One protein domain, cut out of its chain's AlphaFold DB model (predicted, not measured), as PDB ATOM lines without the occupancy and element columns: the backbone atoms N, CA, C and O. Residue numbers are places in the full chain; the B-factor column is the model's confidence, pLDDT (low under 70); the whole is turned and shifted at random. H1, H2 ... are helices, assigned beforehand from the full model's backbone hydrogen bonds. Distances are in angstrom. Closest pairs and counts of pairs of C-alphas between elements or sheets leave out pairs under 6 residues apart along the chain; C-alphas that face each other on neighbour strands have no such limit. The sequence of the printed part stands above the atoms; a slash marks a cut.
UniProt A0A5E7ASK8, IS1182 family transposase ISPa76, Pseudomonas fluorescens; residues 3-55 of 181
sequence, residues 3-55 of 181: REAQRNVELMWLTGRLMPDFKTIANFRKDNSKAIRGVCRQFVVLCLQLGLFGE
ATOM      1  N   ARG A   3     172.388 165.291 157.237       87.31
ATOM      2  CA  ARG A   3     171.798 164.164 156.488       87.31
ATOM      3  C   ARG A   3     170.474 163.663 157.072       87.31
ATOM      4  O   ARG A   3     169.592 163.258 156.327       87.31
ATOM      5  N   GLU A   4     170.327 163.706 158.394       87.44
ATOM      6  CA  GLU A   4     169.115 163.220 159.061       87.44
ATOM      7  C   GLU A   4     167.936 164.169 158.844       87.44
ATOM      8  O   GLU A   4     166.815 163.697 158.686       87.44
ATOM      9  N   ALA A   5     168.167 165.483 158.745       86.44
ATOM     10  CA  ALA A   5     167.110 166.462 158.468       86.44
ATOM     11  C   ALA A   5     166.454 166.259 157.087       86.44
ATOM     12  O   ALA A   5     165.396 166.819 156.819       86.44
ATOM     13  N   GLN A   6     167.070 165.443 156.224       85.75
ATOM     14  CA  GLN A   6     166.586 165.099 154.887       85.75
ATOM     15  C   GLN A   6     166.040 163.670 154.774       85.75
ATOM     16  O   GLN A   6     165.492 163.314 153.735       85.75
ATOM     17  N   ARG A   7     166.188 162.835 155.811       91.06
ATOM     18  CA  ARG A   7     165.823 161.408 155.766       91.06
ATOM     19  C   ARG A   7     164.871 160.991 156.881       91.06
ATOM     20  O   ARG A   7     164.020 160.136 156.661       91.06
ATOM     21  N   ASN A   8     165.047 161.541 158.074       90.69
ATOM     22  CA  ASN A   8     164.304 161.154 159.259       90.69
ATOM     23  C   ASN A   8     163.007 161.978 159.333       90.69
ATOM     24  O   ASN A   8     163.051 163.203 159.456       90.69
ATOM     25  N   VAL A   9     161.859 161.309 159.204       91.00
ATOM     26  CA  VAL A   9     160.539 161.959 159.113       91.00
ATOM     27  C   VAL A   9     160.205 162.698 160.408       91.00
ATOM     28  O   VAL A   9     159.620 163.779 160.366       91.00
ATOM     29  N   GLU A  10     160.625 162.164 161.552       91.81
ATOM     30  CA  GLU A  10     160.437 162.787 162.860       91.81
ATOM     31  C   GLU A  10     161.226 164.095 162.962       91.81
ATOM     32  O   GLU A  10     160.706 165.113 163.418       91.81
ATOM     33  N   LEU A  11     162.464 164.102 162.471       86.88
ATOM     34  CA  LEU A  11     163.308 165.286 162.440       86.88
ATOM     35  C   LEU A  11     162.776 166.320 161.447       86.88
ATOM     36  O   LEU A  11     162.740 167.496 161.788       86.88
ATOM     37  N   MET A  12     162.300 165.898 160.272       90.12
ATOM     38  CA  MET A  12     161.605 166.790 159.338       90.12
ATOM     39  C   MET A  12     160.366 167.416 159.975       90.12
ATOM     40  O   MET A  12     160.085 168.586 159.747       90.12
ATOM     41  N   TRP A  13     159.601 166.659 160.760       92.12
ATOM     42  CA  TRP A  13     158.435 167.195 161.453       92.12
ATOM     43  C   TRP A  13     158.846 168.219 162.522       92.12
ATOM     44  O   TRP A  13     158.327 169.334 162.527       92.12
ATOM     45  N   LEU A  14     159.848 167.895 163.347       88.81
ATOM     46  CA  LEU A  14     160.380 168.784 164.390       88.81
ATOM     47  C   LEU A  14     160.979 170.081 163.834       88.81
ATOM     48  O   LEU A  14     160.863 171.130 164.464       88.81
ATOM     49  N   THR A  15     161.624 170.025 162.669       88.12
ATOM     50  CA  THR A  15     162.209 171.206 162.023       88.12
ATOM     51  C   THR A  15     161.239 171.920 161.084       88.12
ATOM     52  O   THR A  15     161.638 172.887 160.441       88.12
ATOM     53  N   GLY A  16     159.986 171.468 160.951       91.25
ATOM     54  CA  GLY A  16     159.034 172.044 159.993       91.25
ATOM     55  C   GLY A  16     159.490 171.911 158.534       91.25
ATOM     56  O   GLY A  16     159.255 172.804 157.725       91.25
ATOM     57  N   ARG A  17     160.179 170.812 158.205       88.50
ATOM     58  CA  ARG A  17     160.854 170.505 156.930       88.50
ATOM     59  C   ARG A  17     161.994 171.454 156.567       88.50
ATOM     60  O   ARG A  17     162.460 171.444 155.428       88.50
ATOM     61  N   LEU A  18     162.494 172.233 157.526       88.69
ATOM     62  CA  LEU A  18     163.752 172.943 157.337       88.69
ATOM     63  C   LEU A  18     164.891 171.927 157.204       88.69
ATOM     64  O   LEU A  18     165.014 171.001 158.012       88.69
ATOM     65  N   MET A  19     165.737 172.144 156.198       87.69
ATOM     66  CA  MET A  19     166.936 171.356 155.901       87.69
ATOM     67  C   MET A  19     168.183 172.201 156.211       87.69
ATOM     68  O   MET A  19     168.820 172.711 155.288       87.69
ATOM     69  N   PRO A  20     168.506 172.431 157.498       88.81
ATOM     70  CA  PRO A  20     169.643 173.257 157.874       88.81
ATOM     71  C   PRO A  20     170.956 172.589 157.458       88.81
ATOM     72  O   PRO A  20     171.158 171.390 157.671       88.81
ATOM     73  N   ASP A  21     171.860 173.392 156.905       90.81
ATOM     74  CA  ASP A  21     173.204 172.954 156.547       90.81
ATOM     75  C   ASP A  21     174.080 172.725 157.793       90.81
ATOM     76  O   ASP A  21     173.735 173.087 158.931       90.81
ATOM     77  N   PHE A  22     175.255 172.120 157.591       88.69
ATOM     78  CA  PHE A  22     176.180 171.844 158.693       88.69
ATOM     79  C   PHE A  22     176.544 173.109 159.500       88.69
ATOM     80  O   PHE A  22     176.723 173.027 160.719       88.69
ATOM     81  N   LYS A  23     176.639 174.274 158.843       93.81
ATOM     82  CA  LYS A  23     177.031 175.551 159.457       93.81
ATOM     83  C   LYS A  23     175.936 176.090 160.373       93.81
ATOM     84  O   LYS A  23     176.227 176.507 161.493       93.81
ATOM     85  N   THR A  24     174.684 176.014 159.940       91.88
ATOM     86  CA  THR A  24     173.509 176.401 160.725       91.88
ATOM     87  C   THR A  24     173.379 175.531 161.969       91.88
ATOM     88  O   THR A  24     173.228 176.049 163.076       91.88
ATOM     89  N   ILE A  25     173.543 174.213 161.821       90.38
ATOM     90  CA  ILE A  25     173.534 173.278 162.955       90.38
ATOM     91  C   ILE A  25     174.697 173.566 163.917       90.38
ATOM     92  O   ILE A  25     174.518 173.535 165.136       90.38
ATOM     93  N   ALA A  26     175.896 173.848 163.398       92.50
ATOM     94  CA  ALA A  26     177.059 174.167 164.223       92.50
ATOM     95  C   ALA A  26     176.856 175.457 165.036       92.50
ATOM     96  O   ALA A  26     177.122 175.460 166.239       92.50
ATOM     97  N   ASN A  27     176.330 176.514 164.409       95.25
ATOM     98  CA  ASN A  27     176.005 177.771 165.085       95.25
ATOM     99  C   ASN A  27     174.939 177.559 166.165       95.25
ATOM    100  O   ASN A  27     175.162 177.915 167.319       95.25
ATOM    101  N   PHE A  28     173.850 176.852 165.845       92.69
ATOM    102  CA  PHE A  28     172.816 176.522 166.827       92.69
ATOM    103  C   PHE A  28     173.389 175.798 168.057       92.69
ATOM    104  O   PHE A  28     173.063 176.148 169.194       92.69
ATOM    105  N   ARG A  29     174.283 174.819 167.852       93.25
ATOM    106  CA  ARG A  29     174.945 174.089 168.948       93.25
ATOM    107  C   ARG A  29     175.856 174.978 169.787       93.25
ATOM    108  O   ARG A  29     175.910 174.803 171.006       93.25
ATOM    109  N   LYS A  30     176.583 175.896 169.146       93.56
ATOM    110  CA  LYS A  30     177.457 176.861 169.818       93.56
ATOM    111  C   LYS A  30     176.637 177.781 170.725       93.56
ATOM    112  O   LYS A  30     176.935 177.878 171.917       93.56
ATOM    113  N   ASP A  31     175.574 178.363 170.179       96.62
ATOM    114  CA  ASP A  31     174.775 179.387 170.852       96.62
ATOM    115  C   ASP A  31     173.886 178.793 171.961       96.62
ATOM    116  O   ASP A  31     173.672 179.417 172.997       96.62
ATOM    117  N   ASN A  32     173.457 177.530 171.816       95.12
ATOM    118  CA  ASN A  32     172.555 176.850 172.760       95.12
ATOM    119  C   ASN A  32     173.239 175.767 173.614       95.12
ATOM    120  O   ASN A  32     172.582 174.899 174.197       95.12
ATOM    121  N   SER A  33     174.568 175.803 173.731       93.31
ATOM    122  CA  SER A  33     175.367 174.746 174.376       93.31
ATOM    123  C   SER A  33     174.962 174.407 175.821       93.31
ATOM    124  O   SER A  33     175.147 173.274 176.272       93.31
ATOM    125  N   LYS A  34     174.418 175.364 176.586       94.62
ATOM    126  CA  LYS A  34     173.909 175.125 177.950       94.62
ATOM    127  C   LYS A  34     172.607 174.318 177.940       94.62
ATOM    128  O   LYS A  34     172.518 173.324 178.657       94.62
ATOM    129  N   ALA A  35     171.642 174.705 177.107       94.69
ATOM    130  CA  ALA A  35     170.353 174.023 176.991       94.69
ATOM    131  C   ALA A  35     170.524 172.593 176.462       94.69
ATOM    132  O   ALA A  35     169.988 171.656 177.048       94.69
ATOM    133  N   ILE A  36     171.360 172.410 175.433       94.12
ATOM    134  CA  ILE A  36     171.659 171.084 174.870       94.12
ATOM    135  C   ILE A  36     172.254 170.160 175.939       94.12
ATOM    136  O   ILE A  36     171.802 169.030 176.087       94.12
ATOM    137  N   ARG A  37     173.210 170.642 176.746       93.12
ATOM    138  CA  ARG A  37     173.749 169.862 177.876       93.12
ATOM    139  C   ARG A  37     172.670 169.487 178.895       93.12
ATOM    140  O   ARG A  37     172.691 168.370 179.402       93.12
ATOM    141  N   GLY A  38     171.735 170.394 179.178       95.75
ATOM    142  CA  GLY A  38     170.599 170.137 180.066       95.75
ATOM    143  C   GLY A  38     169.683 169.027 179.546       95.75
ATOM    144  O   GLY A  38     169.401 168.079 180.277       95.75
ATOM    145  N   VAL A  39     169.289 169.101 178.271       94.44
ATOM    146  CA  VAL A  39     168.452 168.082 177.618       94.44
ATOM    147  C   VAL A  39     169.181 166.742 177.546       94.44
ATOM    148  O   VAL A  39     168.612 165.731 177.936       94.44
ATOM    149  N   CYS A  40     170.455 166.715 177.139       91.94
ATOM    150  CA  CYS A  40     171.244 165.479 177.115       91.94
ATOM    151  C   CYS A  40     171.360 164.844 178.507       91.94
ATOM    152  O   CYS A  40     171.268 163.628 178.625       91.94
ATOM    153  N   ARG A  41     171.514 165.645 179.571       92.12
ATOM    154  CA  ARG A  41     171.512 165.131 180.947       92.12
ATOM    155  C   ARG A  41     170.174 164.476 181.297       92.12
ATOM    156  O   ARG A  41     170.180 163.379 181.841       92.12
ATOM    157  N   GLN A  42     169.049 165.127 181.002       94.12
ATOM    158  CA  GLN A  42     167.721 164.555 181.259       94.12
ATOM    159  C   GLN A  42     167.478 163.294 180.425       94.12
ATOM    160  O   GLN A  42     166.965 162.314 180.949       94.12
ATOM    161  N   PHE A  43     167.912 163.292 179.165       91.44
ATOM    162  CA  PHE A  43     167.845 162.132 178.284       91.44
ATOM    163  C   PHE A  43     168.632 160.942 178.845       91.44
ATOM    164  O   PHE A  43     168.103 159.840 178.910       91.44
ATOM    165  N   VAL A  44     169.858 161.161 179.334       87.69
ATOM    166  CA  VAL A  44     170.647 160.108 179.995       87.69
ATOM    167  C   VAL A  44     169.939 159.590 181.248       87.69
ATOM    168  O   VAL A  44     169.859 158.383 181.442       87.69
ATOM    169  N   VAL A  45     169.378 160.474 182.080       87.94
ATOM    170  CA  VAL A  45     168.595 160.056 183.258       87.94
ATOM    171  C   VAL A  45     167.377 159.223 182.851       87.94
ATOM    172  O   VAL A  45     167.122 158.192 183.465       87.94
ATOM    173  N   LEU A  46     166.662 159.621 181.799       91.00
ATOM    174  CA  LEU A  46     165.520 158.874 181.272       91.00
ATOM    175  C   LEU A  46     165.942 157.487 180.771       91.00
ATOM    176  O   LEU A  46     165.312 156.490 181.110       91.00
ATOM    177  N   CYS A  47     167.031 157.398 180.009       87.44
ATOM    178  CA  CYS A  47     167.564 156.119 179.545       87.44
ATOM    179  C   CYS A  47     168.006 155.211 180.707       87.44
ATOM    180  O   CYS A  47     167.798 154.003 180.625       87.44
ATOM    181  N   LEU A  48     168.553 155.773 181.794       82.06
ATOM    182  CA  LEU A  48     168.850 155.025 183.025       82.06
ATOM    183  C   LEU A  48     167.568 154.502 183.691       82.06
ATOM    184  O   LEU A  48     167.515 153.339 184.073       82.06
ATOM    185  N   GLN A  49     166.526 155.331 183.798       84.31
ATOM    186  CA  GLN A  49     165.235 154.935 184.379       84.31
ATOM    187  C   GLN A  49     164.533 153.836 183.573       84.31
ATOM    188  O   GLN A  49     163.883 152.972 184.151       84.31
ATOM    189  N   LEU A  50     164.668 153.870 182.247       89.19
ATOM    190  CA  LEU A  50     164.093 152.877 181.339       89.19
ATOM    191  C   LEU A  50     164.955 151.609 181.205       89.19
ATOM    192  O   LEU A  50     164.596 150.725 180.432       89.19
ATOM    193  N   GLY A  51     166.096 151.521 181.903       81.31
ATOM    194  CA  GLY A  51     167.013 150.380 181.801       81.31
ATOM    195  C   GLY A  51     167.621 150.197 180.405       81.31
ATOM    196  O   GLY A  51     168.001 149.090 180.039       81.31
ATOM    197  N   LEU A  52     167.690 151.265 179.599       81.56
ATOM    198  CA  LEU A  52     168.214 151.219 178.226       81.56
ATOM    199  C   LEU A  52     169.747 151.197 178.176       81.56
ATOM    200  O   LEU A  52     170.326 150.840 177.151       81.56
ATOM    201  N   PHE A  53     170.406 151.584 179.267       73.00
ATOM    202  CA  PHE A  53     171.828 151.331 179.460       73.00
ATOM    203  C   PHE A  53     171.982 149.995 180.188       73.00
ATOM    204  O   PHE A  53     171.454 149.834 181.285       73.00
ATOM    205  N   GLY A  54     172.680 149.039 179.569       64.69
ATOM    206  CA  GLY A  54     173.006 147.769 180.218       64.69
ATOM    207  C   GLY A  54     173.934 147.966 181.422       64.69
ATOM    208  O   GLY A  54     174.608 148.989 181.527       64.69
ATOM    209  N   GLU A  55     174.020 146.960 182.294       61.00
ATOM    210  CA  GLU A  55     174.891 146.931 183.489       61.00
ATOM    211  C   GLU A  55     176.405 146.969 183.176       61.00
ATOM    212  O   GLU A  55     177.238 146.874 184.074       61.00
TER     213      GLU A  55
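Overview. This is residues 3 to 55 of the 181 residues of the protein "IS1182 family transposase ISPa76" of Pseudomonas fluorescens (UniProt A0A5E7ASK8). Look for an open, three-helix arch: the long helix H3 is one arm, H2 meets its first end at a corner, and small H1 sits at the far end of the link before H2, with an empty middle. Residues 38 to 43 and 45 to 51 stick out. The 53 printed residues hold H1, H2, H3 in chain order, no named strand: all helix, loose, radius of gyration of the C-alphas 14.0 A, spans 37 by 25 by 16 A.

Arrangement. Start at H3, residues 33 to 49. H2, residues 22 to 31, is close but not clearly touching: the closest C-alphas, of Arg 29 and Ile 36, are 7.4 A apart. Their lines are about perpendicular, at 90 degrees. H1, residues 9 to 14, is apart from both. In H1, H2 and H3 every O i to N i+4 pair is within hydrogen-bond range.

Along the chain. Find C-alpha 33 at (175.367, 174.746, 174.376); H3 runs 24.4 A to C-alpha 49 at (165.235, 154.935, 184.379). H2 spans 14.4 A. H1 begins at C-alpha 9, (160.539, 161.959, 159.113), and spans 8.6 A.

Size, cuts and confidence. The farthest C-alphas, Leu 18 and Glu 55, are 38.5 A apart. The printed part has no cut; H2 to H3 is a tight link, H1 to H2 short. Residues 54 to 55 are under pLDDT 70.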